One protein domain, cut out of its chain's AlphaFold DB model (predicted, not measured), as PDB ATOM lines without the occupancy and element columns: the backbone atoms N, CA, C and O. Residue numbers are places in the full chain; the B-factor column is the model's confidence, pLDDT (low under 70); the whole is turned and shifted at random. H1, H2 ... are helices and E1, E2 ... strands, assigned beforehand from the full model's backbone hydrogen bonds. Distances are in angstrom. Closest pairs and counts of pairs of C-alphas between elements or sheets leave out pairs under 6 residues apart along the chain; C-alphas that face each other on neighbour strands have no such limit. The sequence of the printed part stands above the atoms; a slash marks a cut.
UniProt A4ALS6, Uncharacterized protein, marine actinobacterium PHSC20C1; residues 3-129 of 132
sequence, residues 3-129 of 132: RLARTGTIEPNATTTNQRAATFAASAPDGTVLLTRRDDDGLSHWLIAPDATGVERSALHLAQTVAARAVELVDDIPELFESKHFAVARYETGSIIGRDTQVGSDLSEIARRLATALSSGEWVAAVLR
ATOM      1  N   ARG A   3     -42.125  -3.851 -20.388       89.12
ATOM      2  CA  ARG A   3     -41.556  -4.293 -21.673       89.12
ATOM      3  C   ARG A   3     -42.097  -3.438 -22.812       89.12
ATOM      4  O   ARG A   3     -43.288  -3.130 -22.849       89.12
ATOM      5  N   LEU A   4     -41.238  -3.085 -23.761       88.31
ATOM      6  CA  LEU A   4     -41.637  -2.374 -24.974       88.31
ATOM      7  C   LEU A   4     -41.853  -3.376 -26.111       88.31
ATOM      8  O   LEU A   4     -40.930  -4.082 -26.512       88.31
ATOM      9  N   ALA A   5     -43.072  -3.424 -26.642       85.50
ATOM     10  CA  ALA A   5     -43.425  -4.212 -27.817       85.50
ATOM     11  C   ALA A   5     -43.621  -3.274 -29.010       85.50
ATOM     12  O   ALA A   5     -44.423  -2.346 -28.940       85.50
ATOM     13  N   ARG A   6     -42.890  -3.488 -30.107       81.81
ATOM     14  CA  ARG A   6     -42.976  -2.627 -31.295       81.81
ATOM     15  C   ARG A   6     -44.391  -2.650 -31.882       81.81
ATOM     16  O   ARG A   6     -44.949  -3.723 -32.085       81.81
ATOM     17  N   THR A   7     -44.949  -1.480 -32.192       81.12
ATOM     18  CA  THR A   7     -46.315  -1.357 -32.736       81.12
ATOM     19  C   THR A   7     -46.408  -0.526 -34.011       81.12
ATOM     20  O   THR A   7     -47.480  -0.466 -34.605       81.12
ATOM     21  N   GLY A   8     -45.323   0.111 -34.456       76.00
ATOM     22  CA  GLY A   8     -45.358   0.912 -35.675       76.00
ATOM     23  C   GLY A   8     -43.994   1.350 -36.193       76.00
ATOM     24  O   GLY A   8     -42.938   0.903 -35.735       76.00
ATOM     25  N   THR A   9     -44.049   2.234 -37.183       74.50
ATOM     26  CA  THR A   9     -42.880   2.880 -37.778       74.50
ATOM     27  C   THR A   9     -42.374   3.980 -36.853       74.50
ATOM     28  O   THR A   9     -43.163   4.752 -36.311       74.50
ATOM     29  N   ILE A  10     -41.056   4.038 -36.668       73.25
ATOM     30  CA  ILE A  10     -40.400   5.067 -35.856       73.25
ATOM     31  C   ILE A  10     -40.642   6.443 -36.490       73.25
ATOM     32  O   ILE A  10     -40.649   6.569 -37.712       73.25
ATOM     33  N   GLU A  11     -40.837   7.459 -35.647       75.88
ATOM     34  CA  GLU A  11     -40.940   8.860 -36.063       75.88
ATOM     35  C   GLU A  11     -39.659   9.290 -36.807       75.88
ATOM     36  O   GLU A  11     -38.588   9.328 -36.190       75.88
ATOM     37  N   PRO A  12     -39.726   9.612 -38.116       71.50
ATOM     38  CA  PRO A  12     -38.537   9.973 -38.887       71.50
ATOM     39  C   PRO A  12     -38.028  11.385 -38.565       71.50
ATOM     40  O   PRO A  12     -36.879  11.709 -38.868       71.50
ATOM     41  N   ASN A  13     -38.858  12.252 -37.973       79.88
ATOM     42  CA  ASN A  13     -38.454  13.613 -37.645       79.88
ATOM     43  C   ASN A  13     -37.606  13.659 -36.360       79.88
ATOM     44  O   ASN A  13     -38.112  13.493 -35.248       79.88
ATOM     45  N   ALA A  14     -36.316  13.975 -36.504       73.19
ATOM     46  CA  ALA A  14     -35.383  14.071 -35.380       73.19
ATOM     47  C   ALA A  14     -35.801  15.102 -34.312       73.19
ATOM     48  O   ALA A  14     -35.599  14.868 -33.121       73.19
ATOM     49  N   THR A  15     -36.416  16.225 -34.700       80.00
ATOM     50  CA  THR A  15     -36.902  17.243 -33.754       80.00
ATOM     51  C   THR A  15     -38.044  16.699 -32.904       80.00
ATOM     52  O   THR A  15     -38.022  16.844 -31.682       80.00
ATOM     53  N   THR A  16     -39.018  16.032 -33.525       80.94
ATOM     54  CA  THR A  16     -40.149  15.414 -32.818       80.94
ATOM     55  C   THR A  16     -39.674  14.302 -31.886       80.94
ATOM     56  O   THR A  16     -40.100  14.239 -30.733       80.94
ATOM     57  N   THR A  17     -38.734  13.474 -32.341       78.44
ATOM     58  CA  THR A  17     -38.096  12.437 -31.523       78.44
ATOM     59  C   THR A  17     -37.380  13.030 -30.311       78.44
ATOM     60  O   THR A  17     -37.611  12.579 -29.191       78.44
ATOM     61  N   ASN A  18     -36.588  14.092 -30.492       81.31
ATOM     62  CA  ASN A  18     -35.897  14.769 -29.392       81.31
ATOM     63  C   ASN A  18     -36.872  15.388 -28.379       81.31
ATOM     64  O   ASN A  18     -36.655  15.286 -27.174       81.31
ATOM     65  N   GLN A  19     -37.969  15.995 -28.841       81.88
ATOM     66  CA  GLN A  19     -39.003  16.556 -27.963       81.88
ATOM     67  C   GLN A  19     -39.693  15.478 -27.113       81.88
ATOM     68  O   GLN A  19     -39.892  15.664 -25.908       81.88
ATOM     69  N   ARG A  20     -40.035  14.329 -27.714       85.19
ATOM     70  CA  ARG A  20     -40.631  13.199 -26.985       85.19
ATOM     71  C   ARG A  20     -39.635  12.564 -26.014       85.19
ATOM     72  O   ARG A  20     -39.984  12.337 -24.857       85.19
ATOM     73  N   ALA A  21     -38.381  12.387 -26.435       83.69
ATOM     74  CA  ALA A  21     -37.307  11.890 -25.578       83.69
ATOM     75  C   ALA A  21     -37.045  12.815 -24.375       83.69
ATOM     76  O   ALA A  21     -36.878  12.327 -23.260       83.69
ATOM     77  N   ALA A  22     -37.080  14.139 -24.563       84.56
ATOM     78  CA  ALA A  22     -36.956  15.106 -23.471       84.56
ATOM     79  C   ALA A  22     -38.137  15.024 -22.487       84.56
ATOM     80  O   ALA A  22     -37.942  15.102 -21.276       84.56
ATOM     81  N   THR A  23     -39.354  14.808 -22.997       87.00
ATOM     82  CA  THR A  23     -40.558  14.614 -22.169       87.00
ATOM     83  C   THR A  23     -40.468  13.331 -21.344       87.00
ATOM     84  O   THR A  23     -40.809  13.331 -20.162       87.00
ATOM     85  N   PHE A  24     -39.965  12.247 -21.943       88.19
ATOM     86  CA  PHE A  24     -39.643  11.018 -21.225       88.19
ATOM     87  C   PHE A  24     -38.605  11.273 -20.125       88.19
ATOM     88  O   PHE A  24     -38.884  10.975 -18.964       88.19
ATOM     89  N   ALA A  25     -37.460  11.870 -20.471       85.19
ATOM     90  CA  ALA A  25     -36.364  12.123 -19.539       85.19
ATOM     91  C   ALA A  25     -36.818  12.947 -18.325       85.19
ATOM     92  O   ALA A  25     -36.537  12.561 -17.199       85.19
ATOM     93  N   ALA A  26     -37.609  14.004 -18.541       84.94
ATOM     94  CA  ALA A  26     -38.148  14.841 -17.467       84.94
ATOM     95  C   ALA A  26     -39.142  14.114 -16.540       84.94
ATOM     96  O   ALA A  26     -39.374  14.556 -15.417       84.94
ATOM     97  N   SER A  27     -39.768  13.033 -17.013       85.81
ATOM     98  CA  SER A  27     -40.703  12.225 -16.220       85.81
ATOM     99  C   SER A  27     -40.051  11.015 -15.547       85.81
ATOM    100  O   SER A  27     -40.606  10.475 -14.593       85.81
ATOM    101  N   ALA A  28     -38.903  10.553 -16.043       87.38
ATOM    102  CA  ALA A  28     -38.251   9.349 -15.545       87.38
ATOM    103  C   ALA A  28     -37.609   9.617 -14.171       87.38
ATOM    104  O   ALA A  28     -36.779  10.515 -14.074       87.38
ATOM    105  N   PRO A  29     -37.940   8.863 -13.106       86.88
ATOM    106  CA  PRO A  29     -37.280   9.038 -11.815       86.88
ATOM    107  C   PRO A  29     -35.795   8.656 -11.880       86.88
ATOM    108  O   PRO A  29     -35.377   7.834 -12.708       86.88
ATOM    109  N   ASP A  30     -34.999   9.210 -10.967       86.81
ATOM    110  CA  ASP A  30     -33.599   8.820 -10.808       86.81
ATOM    111  C   ASP A  30     -33.467   7.326 -10.529       86.81
ATOM    112  O   ASP A  30     -34.226   6.741  -9.759       86.81
ATOM    113  N   GLY A  31     -32.489   6.696 -11.176       85.81
ATOM    114  CA  GLY A  31     -32.303   5.251 -11.116       85.81
ATOM    115  C   GLY A  31     -33.169   4.469 -12.104       85.81
ATOM    116  O   GLY A  31     -33.077   3.244 -12.111       85.81
ATOM    117  N   THR A  32     -33.961   5.128 -12.962       88.69
ATOM    118  CA  THR A  32     -34.618   4.448 -14.091       88.69
ATOM    119  C   THR A  32     -33.565   3.801 -14.991       88.69
ATOM    120  O   THR A  32     -32.606   4.444 -15.412       88.69
ATOM    121  N   VAL A  33     -33.748   2.527 -15.313       89.50
ATOM    122  CA  VAL A  33     -32.881   1.725 -16.170       89.50
ATOM    123  C   VAL A  33     -33.608   1.421 -17.472       89.50
ATOM    124  O   VAL A  33     -34.695   0.840 -17.474       89.50
ATOM    125  N   LEU A  34     -32.979   1.783 -18.586       90.12
ATOM    126  CA  LEU A  34     -33.337   1.310 -19.916       90.12
ATOM    127  C   LEU A  34     -32.463   0.106 -20.239       90.12
ATOM    128  O   LEU A  34     -31.247   0.245 -20.368       90.12
ATOM    129  N   LEU A  35     -33.070  -1.065 -20.359       89.19
ATOM    130  CA  LEU A  35     -32.380  -2.325 -20.600       89.19
ATOM    131  C   LEU A  35     -32.688  -2.819 -22.010       89.19
ATOM    132  O   LEU A  35     -33.847  -2.877 -22.412       89.19
ATOM    133  N   THR A  36     -31.655  -3.214 -22.743       89.62
ATOM    134  CA  THR A  36     -31.769  -3.924 -24.018       89.62
ATOM    135  C   THR A  36     -31.009  -5.235 -23.915       89.62
ATOM    136  O   THR A  36     -29.831  -5.224 -23.574       89.62
ATOM    137  N   ARG A  37     -31.662  -6.354 -24.226       87.75
ATOM    138  CA  ARG A  37     -31.051  -7.689 -24.270       87.75
ATOM    139  C   ARG A  37     -31.229  -8.268 -25.661       87.75
ATOM    140  O   ARG A  37     -32.292  -8.104 -26.261       87.75
ATOM    141  N   ARG A  38     -30.200  -8.951 -26.149       87.25
ATOM    142  CA  ARG A  38     -30.293  -9.811 -27.321       87.25
ATOM    143  C   ARG A  38     -30.744 -11.198 -26.873       87.25
ATOM    144  O   ARG A  38     -30.094 -11.825 -26.037       87.25
ATOM    145  N   ASP A  39     -31.856 -11.654 -27.420       83.88
ATOM    146  CA  ASP A  39     -32.329 -13.030 -27.329       83.88
ATOM    147  C   ASP A  39     -32.267 -13.685 -28.722       83.88
ATOM    148  O   ASP A  39     -31.806 -13.075 -29.700       83.88
ATOM    149  N   ASP A  40     -32.680 -14.947 -28.807       82.62
ATOM    150  CA  ASP A  40     -32.697 -15.686 -30.073       82.62
ATOM    151  C   ASP A  40     -33.733 -15.119 -31.062       82.62
ATOM    152  O   ASP A  40     -33.544 -15.213 -32.277       82.62
ATOM    153  N   ASP A  41     -34.775 -14.450 -30.554       82.25
ATOM    154  CA  ASP A  41     -35.855 -13.847 -31.339       82.25
ATOM    155  C   ASP A  41     -35.533 -12.412 -31.804       82.25
ATOM    156  O   ASP A  41     -36.184 -11.874 -32.706       82.25
ATOM    157  N   GLY A  42     -34.515 -11.767 -31.229       86.00
ATOM    158  CA  GLY A  42     -34.115 -10.414 -31.578       86.00
ATOM    159  C   GLY A  42     -33.635  -9.571 -30.401       86.00
ATOM    160  O   GLY A  42     -32.841  -9.993 -29.567       86.00
ATOM    161  N   LEU A  43     -34.035  -8.298 -30.411       87.19
ATOM    162  CA  LEU A  43     -33.796  -7.381 -29.301       87.19
ATOM    163  C   LEU A  43     -35.076  -7.236 -28.484       87.19
ATOM    164  O   LEU A  43     -36.126  -6.877 -29.019       87.19
ATOM    165  N   SER A  44     -34.949  -7.439 -27.180       87.62
ATOM    166  CA  SER A  44     -35.985  -7.147 -26.201       87.62
ATOM    167  C   SER A  44     -35.580  -5.924 -25.375       87.62
ATOM    168  O   SER A  44     -34.410  -5.755 -25.018       87.62
ATOM    169  N   HIS A  45     -36.549  -5.048 -25.095       88.94
ATOM    170  CA  HIS A  45     -36.323  -3.768 -24.424       88.94
ATOM    171  C   HIS A  45     -37.233  -3.611 -23.206       88.94
ATOM    172  O   HIS A  45     -38.439  -3.872 -23.286       88.94
ATOM    173  N   TRP A  46     -36.670  -3.122 -22.102       89.75
ATOM    174  CA  TRP A  46     -37.386  -2.887 -20.853       89.75
ATOM    175  C   TRP A  46     -37.071  -1.520 -20.256       89.75
ATOM    176  O   TRP A  46     -35.968  -0.992 -20.397       89.75
ATOM    177  N   LEU A  47     -38.051  -0.998 -19.524       90.06
ATOM    178  CA  LEU A  47     -37.899   0.092 -18.578       90.06
ATOM    179  C   LEU A  47     -38.118  -0.454 -17.163       90.06
ATOM    180  O   LEU A  47     -39.167  -1.024 -16.841       90.06
ATOM    181  N   ILE A  48     -37.113  -0.270 -16.317       88.50
ATOM    182  CA  ILE A  48     -37.106  -0.672 -14.911       88.50
ATOM    183  C   ILE A  48     -36.917   0.601 -14.093       88.50
ATOM    184  O   ILE A  48     -36.054   1.403 -14.421       88.50
ATOM    185  N   ALA A  49     -37.704   0.818 -13.049       86.44
ATOM    186  CA  ALA A  49     -37.573   2.002 -12.209       86.44
ATOM    187  C   ALA A  49     -37.684   1.626 -10.727       86.44
ATOM    188  O   ALA A  49     -38.378   0.655 -10.415       86.44
ATOM    189  N   PRO A  50     -36.993   2.358  -9.832       78.12
ATOM    190  CA  PRO A  50     -36.946   2.037  -8.406       78.12
ATOM    191  C   PRO A  50     -38.235   2.392  -7.648       78.12
ATOM    192  O   PRO A  50     -38.509   1.775  -6.624       78.12
ATOM    193  N   ASP A  51     -39.021   3.351  -8.145       71.12
ATOM    194  CA  ASP A  51     -40.328   3.731  -7.598       71.12
ATOM    195  C   ASP A  51     -41.429   3.401  -8.617       71.12
ATOM    196  O   ASP A  51     -41.264   3.606  -9.824       71.12
ATOM    197  N   ALA A  52     -42.554   2.879  -8.132       65.12
ATOM    198  CA  ALA A  52     -43.741   2.621  -8.941       65.12
ATOM    199  C   ALA A  52     -44.487   3.923  -9.286       65.12
ATOM    200  O   ALA A  52     -45.162   4.008 -10.316       65.12
ATOM    201  N   THR A  53     -44.352   4.958  -8.453       68.69
ATOM    202  CA  THR A  53     -45.075   6.223  -8.595       68.69
ATOM    203  C   THR A  53     -44.536   7.016  -9.788       68.69
ATOM    204  O   THR A  53     -43.370   7.388  -9.831       68.69
ATOM    205  N   GLY A  54     -45.370   7.264 -10.802       70.31
ATOM    206  CA  GLY A  54     -44.948   7.936 -12.045       70.31
ATOM    207  C   GLY A  54     -44.307   7.008 -13.089       70.31
ATOM    208  O   GLY A  54     -44.247   7.389 -14.260       70.31
ATOM    209  N   VAL A  55     -43.979   5.773 -12.678       82.06
ATOM    210  CA  VAL A  55     -43.744   4.554 -13.479       82.06
ATOM    211  C   VAL A  55     -44.321   4.604 -14.888       82.06
ATOM    212  O   VAL A  55     -43.676   4.689 -15.939       82.06
ATOM    213  N   GLU A  56     -45.644   4.575 -14.815       87.00
ATOM    214  CA  GLU A  56     -46.553   4.358 -15.914       87.00
ATOM    215  C   GLU A  56     -46.463   5.456 -16.963       87.00
ATOM    216  O   GLU A  56     -46.354   5.205 -18.164       87.00
ATOM    217  N   ARG A  57     -46.429   6.704 -16.503       88.06
ATOM    218  CA  ARG A  57     -46.381   7.863 -17.384       88.06
ATOM    219  C   ARG A  57     -45.072   7.916 -18.165       88.06
ATOM    220  O   ARG A  57     -45.093   8.144 -19.373       88.06
ATOM    221  N   SER A  58     -43.946   7.688 -17.499       86.94
ATOM    222  CA  SER A  58     -42.627   7.732 -18.138       86.94
ATOM    223  C   SER A  58     -42.506   6.640 -19.185       86.94
ATOM    224  O   SER A  58     -42.044   6.866 -20.301       86.94
ATOM    225  N   ALA A  59     -43.007   5.457 -18.874       88.88
ATOM    226  CA  ALA A  59     -42.920   4.345 -19.788       88.88
ATOM    227  C   ALA A  59     -43.937   4.440 -20.952       88.88
ATOM    228  O   ALA A  59     -43.615   4.012 -22.061       88.88
ATOM    229  N   LEU A  60     -45.073   5.134 -20.783       90.19
ATOM    230  CA  LEU A  60     -45.926   5.585 -21.896       90.19
ATOM    231  C   LEU A  60     -45.215   6.602 -22.804       90.19
ATOM    232  O   LEU A  60     -45.230   6.441 -24.026       90.19
ATOM    233  N   HIS A  61     -44.569   7.629 -22.238       90.00
ATOM    234  CA  HIS A  61     -43.810   8.616 -23.019       90.00
ATOM    235  C   HIS A  61     -42.675   7.958 -23.819       90.00
ATOM    236  O   HIS A  61     -42.458   8.278 -24.992       90.00
ATOM    237  N   LEU A  62     -41.969   7.000 -23.210       89.31
ATOM    238  CA  LEU A  62     -40.933   6.232 -23.892       89.31
ATOM    239  C   LEU A  62     -41.518   5.420 -25.049       89.31
ATOM    240  O   LEU A  62     -41.023   5.511 -26.170       89.31
ATOM    241  N   ALA A  63     -42.602   4.680 -24.802       89.12
ATOM    242  CA  ALA A  63     -43.265   3.867 -25.814       89.12
ATOM    243  C   ALA A  63     -43.700   4.711 -27.033       89.12
ATOM    244  O   ALA A  63     -43.428   4.339 -28.175       89.12
ATOM    245  N   GLN A  64     -44.254   5.905 -26.805       86.94
ATOM    246  CA  GLN A  64     -44.612   6.861 -27.863       86.94
ATOM    247  C   GLN A  64     -43.408   7.410 -28.641       86.94
ATOM    248  O   GLN A  64     -43.534   7.755 -29.820       86.94
ATOM    249  N   THR A  65     -42.245   7.519 -27.997       84.75
ATOM    250  CA  THR A  65     -41.008   7.984 -28.642       84.75
ATOM    251  C   THR A  65     -40.498   6.952 -29.646       84.75
ATOM    252  O   THR A  65     -40.083   7.315 -30.742       84.75
ATOM    253  N   VAL A  66     -40.578   5.663 -29.305       84.81
ATOM    254  CA  VAL A  66     -40.004   4.565 -30.108       84.81
ATOM    255  C   VAL A  66     -41.038   3.779 -30.926       84.81
ATOM    256  O   VAL A  66     -40.733   2.700 -31.428       84.81
ATOM    257  N   ALA A  67     -42.259   4.309 -31.065       85.94
ATOM    258  CA  ALA A  67     -43.376   3.651 -31.754       85.94
ATOM    259  C   ALA A  67     -43.656   2.224 -31.233       85.94
ATOM    260  O   ALA A  67     -43.842   1.267 -31.997       85.94
ATOM    261  N   ALA A  68     -43.677   2.090 -29.910       87.94
ATOM    262  CA  ALA A  68     -43.977   0.861 -29.194       87.94
ATOM    263  C   ALA A  68     -45.234   1.009 -28.329       87.94
ATOM    264  O   ALA A  68     -45.705   2.107 -28.032       87.94
ATOM    265  N   ARG A  69     -45.732  -0.134 -27.868       89.25
ATOM    266  CA  ARG A  69     -46.621  -0.254 -26.723       89.25
ATOM    267  C   ARG A  69     -45.803  -0.658 -25.506       89.25
ATOM    268  O   ARG A  69     -44.963  -1.552 -25.572       89.25
ATOM    269  N   ALA A  70     -46.115  -0.028 -24.390       89.50
ATOM    270  CA  ALA A  70     -45.671  -0.448 -23.080       89.50
ATOM    271  C   ALA A  70     -46.577  -1.564 -22.533       89.50
ATOM    272  O   ALA A  70     -47.803  -1.434 -22.534       89.50
ATOM    273  N   VAL A  71     -45.971  -2.657 -22.079       89.31
ATOM    274  CA  VAL A  71     -46.646  -3.781 -21.428       89.31
ATOM    275  C   VAL A  71     -46.055  -3.934 -20.038       89.31
ATOM    276  O   VAL A  71     -44.861  -4.196 -19.896       89.31
ATOM    277  N   GLU A  72     -46.879  -3.744 -19.015       88.25
ATOM    278  CA  GLU A  72     -46.460  -3.981 -17.641       88.25
ATOM    279  C   GLU A  72     -46.184  -5.473 -17.424       88.25
ATOM    280  O   GLU A  72     -46.987  -6.331 -17.795       88.25
ATOM    281  N   LEU A  73     -45.019  -5.769 -16.853       81.88
ATOM    282  CA  LEU A  73     -44.630  -7.098 -16.411       81.88
ATOM    283  C   LEU A  73     -44.697  -7.125 -14.887       81.88
ATOM    284  O   LEU A  73     -44.064  -6.294 -14.225       81.88
ATOM    285  N   VAL A  74     -45.478  -8.072 -14.369       65.06
ATOM    286  CA  VAL A  74     -45.700  -8.242 -12.929       65.06
ATOM    287  C   VAL A  74     -44.574  -9.069 -12.309       65.06
ATOM    288  O   VAL A  74     -44.069  -8.663 -11.276       65.06
ATOM    289  N   ASP A  75     -44.071 -10.100 -12.992       62.03
ATOM    290  CA  ASP A  75     -42.966 -10.933 -12.511       62.03
ATOM    291  C   ASP A  75     -42.191 -11.504 -13.709       62.03
ATOM    292  O   ASP A  75     -42.736 -12.319 -14.443       62.03
ATOM    293  N   ASP A  76     -40.977 -10.999 -13.957       59.88
ATOM    294  CA  ASP A  76     -39.867 -11.693 -14.646       59.88
ATOM    295  C   ASP A  76     -38.768 -10.679 -14.975       59.88
ATOM    296  O   ASP A  76     -38.787 -10.013 -16.015       59.88
ATOM    297  N   ILE A  77     -37.788 -10.529 -14.081       59.91
ATOM    298  CA  ILE A  77     -36.509  -9.951 -14.498       59.91
ATOM    299  C   ILE A  77     -35.808 -11.081 -15.256       59.91
ATOM    300  O   ILE A  77     -35.544 -12.115 -14.642       59.91
ATOM    301  N   PRO A  78     -35.503 -10.931 -16.559       62.31
ATOM    302  CA  PRO A  78     -34.674 -11.916 -17.245       62.31
ATOM    303  C   PRO A  78     -33.388 -12.068 -16.433       62.31
ATOM    304  O   PRO A  78     -32.881 -11.044 -16.001       62.31
ATOM    305  N   GLU A  79     -32.860 -13.267 -16.188       66.06
ATOM    306  CA  GLU A  79     -31.689 -13.428 -15.310       66.06
ATOM    307  C   GLU A  79     -30.442 -12.697 -15.865       66.06
ATOM    308  O   GLU A  79     -29.604 -13.255 -16.565       66.06
ATOM    309  N   LEU A  80     -30.317 -11.395 -15.583       63.31
ATOM    310  CA  LEU A  80     -29.221 -10.539 -16.058       63.31
ATOM    311  C   LEU A  80     -27.907 -10.904 -15.365       63.31
ATOM    312  O   LEU A  80     -26.824 -10.692 -15.911       63.31
ATOM    313  N   PHE A  81     -28.016 -11.473 -14.163       56.25
ATOM    314  CA  PHE A  81     -26.907 -11.818 -13.281       56.25
ATOM    315  C   PHE A  81     -26.186 -13.120 -13.657       56.25
ATOM    316  O   PHE A  81     -25.146 -13.408 -13.075       56.25
ATOM    317  N   GLU A  82     -26.654 -13.863 -14.666       62.97
ATOM    318  CA  GLU A  82     -25.881 -14.971 -15.255       62.97
ATOM    319  C   GLU A  82     -24.703 -14.479 -16.118       62.97
ATOM    320  O   GLU A  82     -23.849 -15.256 -16.557       62.97
ATOM    321  N   SER A  83     -24.627 -13.169 -16.363       65.50
ATOM    322  CA  SER A  83     -23.555 -12.568 -17.151       65.50
ATOM    323  C   SER A  83     -22.223 -12.657 -16.408       65.50
ATOM    324  O   SER A  83     -22.031 -12.040 -15.363       65.50
ATOM    325  N   LYS A  84     -21.265 -13.394 -16.983       64.25
ATOM    326  CA  LYS A  84     -19.932 -13.616 -16.387       64.25
ATOM    327  C   LYS A  84     -19.107 -12.336 -16.228       64.25
ATOM    328  O   LYS A  84     -18.210 -12.286 -15.387       64.25
ATOM    329  N   HIS A  85     -19.392 -11.316 -17.036       73.12
ATOM    330  CA  HIS A  85     -18.668 -10.050 -17.062       73.12
ATOM    331  C   HIS A  85     -19.639  -8.886 -17.272       73.12
ATOM    332  O   HIS A  85     -20.587  -9.004 -18.043       73.12
ATOM    333  N   PHE A  86     -19.373  -7.753 -16.619       74.88
ATOM    334  CA  PHE A  86     -20.065  -6.491 -16.872       74.88
ATOM    335  C   PHE A  86     -19.042  -5.360 -17.025       74.88
ATOM    336  O   PHE A  86     -18.027  -5.327 -16.329       74.88
ATOM    337  N   ALA A  87     -19.315  -4.432 -17.940       75.81
ATOM    338  CA  ALA A  87     -18.548  -3.206 -18.124       75.81
ATOM    339  C   ALA A  87     -19.469  -2.004 -17.892       75.81
ATOM    340  O   ALA A  87     -20.629  -2.021 -18.298       75.81
ATOM    341  N   VAL A  88     -18.955  -0.961 -17.240       78.88
ATOM    342  CA  VAL A  88     -19.720   0.256 -16.943       78.88
ATOM    343  C   VAL A  88     -19.040   1.440 -17.610       78.88
ATOM    344  O   VAL A  88     -17.901   1.770 -17.287       78.88
ATOM    345  N   ALA A  89     -19.760   2.099 -18.514       75.62
ATOM    346  CA  ALA A  89     -19.385   3.405 -19.035       75.62
ATOM    347  C   ALA A  89     -20.211   4.479 -18.318       75.62
ATOM    348  O   ALA A  89     -21.431   4.359 -18.202       75.62
ATOM    349  N   ARG A  90     -19.553   5.533 -17.830       74.00
ATOM    350  CA  ARG A  90     -20.214   6.690 -17.217       74.00
ATOM    351  C   ARG A  90     -20.066   7.891 -18.141       74.00
ATOM    352  O   ARG A  90     -18.955   8.226 -18.536       74.00
ATOM    353  N   TYR A  91     -21.183   8.536 -18.450       68.62
ATOM    354  CA  TYR A  91     -21.189   9.835 -19.114       68.62
ATOM    355  C   TYR A  91     -21.186  10.947 -18.060       68.62
ATOM    356  O   TYR A  91     -21.970  10.895 -17.108       68.62
ATOM    357  N   GLU A  92     -20.311  11.942 -18.215       69.94
ATOM    358  CA  GLU A  92     -20.290  13.135 -17.363       69.94
ATOM    359  C   GLU A  92     -20.952  14.319 -18.067       69.94
ATOM    360  O   GLU A  92     -20.673  14.590 -19.235       69.94
ATOM    361  N   THR A  93     -21.785  15.064 -17.338       60.75
ATOM    362  CA  THR A  93     -22.607  16.184 -17.835       60.75
ATOM    363  C   THR A  93     -21.792  17.348 -18.424       60.75
ATOM    364  O   THR A  93     -22.356  18.198 -19.105       60.75
ATOM    365  N   GLY A  94     -20.471  17.379 -18.207       58.34
ATOM    366  CA  GLY A  94     -19.529  18.348 -18.788       58.34
ATOM    367  C   GLY A  94     -18.702  17.823 -19.969       58.34
ATOM    368  O   GLY A  94     -17.799  18.517 -20.433       58.34
ATOM    369  N   SER A  95     -18.970  16.604 -20.445       55.09
ATOM    370  CA  SER A  95     -18.258  16.033 -21.590       55.09
ATOM    371  C   SER A  95     -18.524  16.867 -22.841       55.09
ATOM    372  O   SER A  95     -19.666  17.227 -23.131       55.09
ATOM    373  N   ILE A  96     -17.467  17.168 -23.599       51.50
ATOM    374  CA  ILE A  96     -17.600  17.854 -24.885       51.50
ATOM    375  C   ILE A  96     -18.441  16.951 -25.786       51.50
ATOM    376  O   ILE A  96     -18.030  15.834 -26.104       51.50
ATOM    377  N   ILE A  97     -19.614  17.435 -26.196       53.94
ATOM    378  CA  ILE A  97     -20.413  16.783 -27.230       53.94
ATOM    379  C   ILE A  97     -19.532  16.748 -28.483       53.94
ATOM    380  O   ILE A  97     -19.248  17.786 -29.084       53.94
ATOM    381  N   GLY A  98     -19.020  15.562 -28.821       45.91
ATOM    382  CA  GLY A  98     -18.196  15.369 -30.007       45.91
ATOM    383  C   GLY A  98     -18.940  15.834 -31.259       45.91
ATOM    384  O   GLY A  98     -20.167  15.768 -31.322       45.91
ATOM    385  N   ARG A  99     -18.198  16.289 -32.276       43.62
ATOM    386  CA  ARG A  99     -18.758  16.651 -33.594       43.62
ATOM    387  C   ARG A  99     -19.480  15.492 -34.293       43.62
ATOM    388  O   ARG A  99     -20.220  15.753 -35.234       43.62
ATOM    389  N   ASP A 100     -19.325  14.264 -33.801       44.62
ATOM    390  CA  ASP A 100     -20.162  13.104 -34.126       44.62
ATOM    391  C   ASP A 100     -21.531  13.193 -33.434       44.62
ATOM    392  O   ASP A 100     -22.018  12.241 -32.817       44.62
ATOM    393  N   THR A 101     -22.154  14.370 -33.483       48.03
ATOM    394  CA  THR A 101     -23.497  14.560 -32.965       48.03
ATOM    395  C   THR A 101     -24.408  13.580 -33.690       48.03
ATOM    396  O   THR A 101     -24.589  13.656 -34.902       48.03
ATOM    397  N   GLN A 102     -25.063  12.689 -32.944       54.91
ATOM    398  CA  GLN A 102     -26.129  11.833 -33.476       54.91
ATOM    399  C   GLN A 102     -27.366  12.629 -33.944       54.91
ATOM    400  O   GLN A 102     -28.435  12.067 -34.177       54.91
ATOM    401  N   VAL A 103     -27.245  13.949 -34.099       45.94
ATOM    402  CA  VAL A 103     -28.249  14.826 -34.690       45.94
ATOM    403  C   VAL A 103     -28.482  14.355 -36.125       45.94
ATOM    404  O   VAL A 103     -27.635  14.525 -36.995       45.94
ATOM    405  N   GLY A 104     -29.632  13.716 -36.352       51.97
ATOM    406  CA  GLY A 104     -29.983  13.105 -37.636       51.97
ATOM    407  C   GLY A 104     -29.548  11.643 -37.803       51.97
ATOM    408  O   GLY A 104     -29.726  11.092 -38.885       51.97
ATOM    409  N   SER A 105     -29.008  10.994 -36.764       56.53
ATOM    410  CA  SER A 105     -28.816   9.540 -36.775       56.53
ATOM    411  C   SER A 105     -30.171   8.845 -36.755       56.53
ATOM    412  O   SER A 105     -30.985   9.079 -35.863       56.53
ATOM    413  N   ASP A 106     -30.407   7.983 -37.739       69.69
ATOM    414  CA  ASP A 106     -31.585   7.126 -37.772       69.69
ATOM    415  C   ASP A 106     -31.560   6.201 -36.544       69.69
ATOM    416  O   ASP A 106     -30.641   5.398 -36.363       69.69
ATOM    417  N   LEU A 107     -32.569   6.311 -35.677       69.50
ATOM    418  CA  LEU A 107     -32.719   5.437 -34.510       69.50
ATOM    419  C   LEU A 107     -32.725   3.956 -34.910       69.50
ATOM    420  O   LEU A 107     -32.257   3.104 -34.152       69.50
ATOM    421  N   SER A 108     -33.205   3.649 -36.116       74.44
ATOM    422  CA  SER A 108     -33.191   2.306 -36.690       74.44
ATOM    423  C   SER A 108     -31.765   1.814 -36.937       74.44
ATOM    424  O   SER A 108     -31.486   0.638 -36.720       74.44
ATOM    425  N   GLU A 109     -30.844   2.698 -37.327       76.25
ATOM    426  CA  GLU A 109     -29.423   2.376 -37.490       76.25
ATOM    427  C   GLU A 109     -28.741   2.118 -36.149       76.25
ATOM    428  O   GLU A 109     -27.945   1.187 -36.038       76.25
ATOM    429  N   ILE A 110     -29.075   2.885 -35.108       77.44
ATOM    430  CA  ILE A 110     -28.560   2.650 -33.750       77.44
ATOM    431  C   ILE A 110     -29.057   1.300 -33.226       77.44
ATOM    432  O   ILE A 110     -28.256   0.486 -32.764       77.44
ATOM    433  N   ALA A 111     -30.357   1.024 -33.361       76.25
ATOM    434  CA  ALA A 111     -30.942  -0.258 -32.983       76.25
ATOM    435  C   ALA A 111     -30.320  -1.422 -33.771       76.25
ATOM    436  O   ALA A 111     -29.998  -2.459 -33.193       76.25
ATOM    437  N   ARG A 112     -30.078  -1.242 -35.077       81.00
ATOM    438  CA  ARG A 112     -29.418  -2.248 -35.919       81.00
ATOM    439  C   ARG A 112     -27.977  -2.496 -35.486       81.00
ATOM    440  O   ARG A 112     -27.580  -3.649 -35.368       81.00
ATOM    441  N   ARG A 113     -27.206  -1.443 -35.210       85.44
ATOM    442  CA  ARG A 113     -25.825  -1.568 -34.721       85.44
ATOM    443  C   ARG A 113     -25.765  -2.284 -33.378       85.44
ATOM    444  O   ARG A 113     -24.924  -3.158 -33.218       85.44
ATOM    445  N   LEU A 114     -26.675  -1.969 -32.456       81.88
ATOM    446  CA  LEU A 114     -26.804  -2.696 -31.191       81.88
ATOM    447  C   LEU A 114     -27.129  -4.176 -31.421       81.88
ATOM    448  O   LEU A 114     -26.501  -5.034 -30.811       81.88
ATOM    449  N   ALA A 115     -28.048  -4.487 -32.341       82.44
ATOM    450  CA  ALA A 115     -28.397  -5.867 -32.680       82.44
ATOM    451  C   ALA A 115     -27.228  -6.659 -33.283       82.44
ATOM    452  O   ALA A 115     -27.159  -7.866 -33.090       82.44
ATOM    453  N   THR A 116     -26.336  -6.001 -34.029       86.00
ATOM    454  CA  THR A 116     -25.128  -6.622 -34.592       86.00
ATOM    455  C   THR A 116     -23.999  -6.741 -33.569       86.00
ATOM    456  O   THR A 116     -23.204  -7.670 -33.655       86.00
ATOM    457  N   ALA A 117     -23.897  -5.797 -32.633       85.81
ATOM    458  CA  ALA A 117     -22.837  -5.782 -31.633       85.81
ATOM    459  C   ALA A 117     -23.076  -6.776 -30.487       85.81
ATOM    460  O   ALA A 117     -22.103  -7.270 -29.926       85.81
ATOM    461  N   LEU A 118     -24.339  -7.048 -30.142       85.62
ATOM    462  CA  LEU A 118     -24.712  -7.965 -29.066       85.62
ATOM    463  C   LEU A 118     -24.922  -9.392 -29.590       85.62
ATOM    464  O   LEU A 118     -25.695  -9.622 -30.521       85.62
ATOM    465  N   SER A 119     -24.291 -10.356 -28.932       87.62
ATOM    466  CA  SER A 119     -24.545 -11.791 -29.078       87.62
ATOM    467  C   SER A 119     -25.764 -12.222 -28.255       87.62
ATOM    468  O   SER A 119     -26.155 -11.534 -27.314       87.62
ATOM    469  N   SER A 120     -26.382 -13.364 -28.584       86.44
ATOM    470  CA  SER A 120     -27.508 -13.895 -27.792       86.44
ATOM    471  C   SER A 120     -27.105 -14.082 -26.325       86.44
ATOM    472  O   SER A 120     -26.029 -14.603 -26.030       86.44
ATOM    473  N   GLY A 121     -27.943 -13.599 -25.408       82.12
ATOM    474  CA  GLY A 121     -27.674 -13.552 -23.970       82.12
ATOM    475  C   GLY A 121     -27.007 -12.260 -23.488       82.12
ATOM    476  O   GLY A 121     -27.133 -11.939 -22.307       82.12
ATOM    477  N   GLU A 122     -26.371 -11.481 -24.367       86.94
ATOM    478  CA  GLU A 122     -25.752 -10.207 -23.997       86.94
ATOM    479  C   GLU A 122     -26.790  -9.089 -23.848       86.94
ATOM    480  O   GLU A 122     -27.857  -9.078 -24.474       86.94
ATOM    481  N   TRP A 123     -26.468  -8.113 -23.006       88.06
ATOM    482  CA  TRP A 123     -27.332  -6.975 -22.734       88.06
ATOM    483  C   TRP A 123     -26.530  -5.694 -22.526       88.06
ATOM    484  O   TRP A 123     -25.349  -5.701 -22.187       88.06
ATOM    485  N   VAL A 124     -27.217  -4.574 -22.710       88.75
ATOM    486  CA  VAL A 124     -26.742  -3.234 -22.386       88.75
ATOM    487  C   VAL A 124     -27.813  -2.522 -21.575       88.75
ATOM    488  O   VAL A 124     -29.007  -2.632 -21.866       88.75
ATOM    489  N   ALA A 125     -27.390  -1.790 -20.549       88.56
ATOM    490  CA  ALA A 125     -28.282  -0.980 -19.739       88.56
ATOM    491  C   ALA A 125     -27.783   0.463 -19.659       88.56
ATOM    492  O   ALA A 125     -26.588   0.712 -19.489       88.56
ATOM    493  N   ALA A 126     -28.712   1.409 -19.738       88.06
ATOM    494  CA  ALA A 126     -28.473   2.816 -19.466       88.06
ATOM    495  C   ALA A 126     -29.246   3.218 -18.208       88.06
ATOM    496  O   ALA A 126     -30.463   3.049 -18.148       88.06
ATOM    497  N   VAL A 127     -28.539   3.746 -17.208       88.38
ATOM    498  CA  VAL A 127     -29.138   4.220 -15.954       88.38
ATOM    499  C   VAL A 127     -29.282   5.736 -16.012       88.38
ATOM    500  O   VAL A 127     -28.290   6.454 -16.149       88.38
ATOM    501  N   LEU A 128     -30.514   6.218 -15.891       85.94
ATOM    502  CA  LEU A 128     -30.864   7.631 -15.847       85.94
ATOM    503  C   LEU A 128     -30.602   8.189 -14.448       85.94
ATOM    504  O   LEU A 128     -30.994   7.601 -13.437       85.94
ATOM    505  N   ARG A 129     -29.919   9.330 -14.405       81.56
ATOM    506  CA  ARG A 129     -29.646  10.108 -13.196       81.56
ATOM    507  C   ARG A 129     -29.714  11.585 -13.562       81.56
ATOM    508  O   ARG A 129     -28.996  12.010 -14.469       81.56
TER     509      ARG A 129
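Overview. This is residues 3 to 129 of the 132 residues of an uncharacterized protein of marine actinobacterium PHSC20C1 (UniProt A4ALS6). A twisted sheet of five strands is covered over one face by two helices, H2 over the E4 and E1 end and H3 over E2, while H1 packs alongside H2, off the sheet. A long link with no named element, residues 73 to 106, leads from edge strand E4 to H3, and residues 91 to 101 of it stick out. The printed part has 127 residues with three named helices and five named strands, in the order E1 H1 E2 E3 H2 E4 H3 E5; the sheet runs E4 E1 E3 E2 E5, all antiparallel. The class is mixed, with 62 residues, under half, in named elements. The whole is compact, with a radius of gyration of the C-alphas of 14.9 A and spans of 37 by 32 by 31 A.

Arrangement. Begin at E1, residues 3 to 6, whose N 4 is 2.9 A from O 45 of E3, residues 43 to 48. H1, residues 14 to 27, is not on the sheet; E1, H1 and E2, residues 33 to 38, form a split strand-helix-strand unit, two strands running the same way with E3 between them, and its crossover is right-handed. E2 and E3 are a hairpin, with N 35 and O 46 at 2.9 A. H2, residues 55 to 65, touches H1, closest at the C-alphas of Phe 24 and His 61, 5.1 A, at a shallow tilt of 5 degrees, opposite ways. H2 is on the sheet at a height of 8.3 A, over E1 and, only just, with 3 C-alphas, over E4, residues 68 to 72. E3, H2 and E4 form a second split unit, also right-handed. N 5 of E1 and O 69 of E4 are 2.9 A apart. H3, residues 107 to 117, is on the same face as H2, making two layers; it lies over E2, slantwise at 52 degrees on the local plane, and is apart from H1 and H2. E5, residues 123 to 127, has N 124 at 2.8 A from O 36 of E2. In H1, H2 and H3 every O i to N i+4 pair is within hydrogen-bond range.

Along the chain. Find C-alpha 3 at (-41.556, -4.293, -21.673), where E1 begins its 9.9 A. H1 starts at C-alpha 14, (-35.383, 14.071, -35.380), and runs 20.0 A. E2 measures 16.3 A, E3 16.2 A, H2 15.8 A, E4 12.8 A, H3 15.2 A and E5 13.2 A, ending at C-alpha 127, (-29.138, 4.220, -15.954).

Size, cuts and confidence. The C-alphas farthest apart, Asp 75 and Arg 99, are 42.3 A apart. The printed part has no cut, and the link from E4 to H3 is long. Look for pLDDT under 70 at residues 52 to 53, 74 to 84 and 91 to 107.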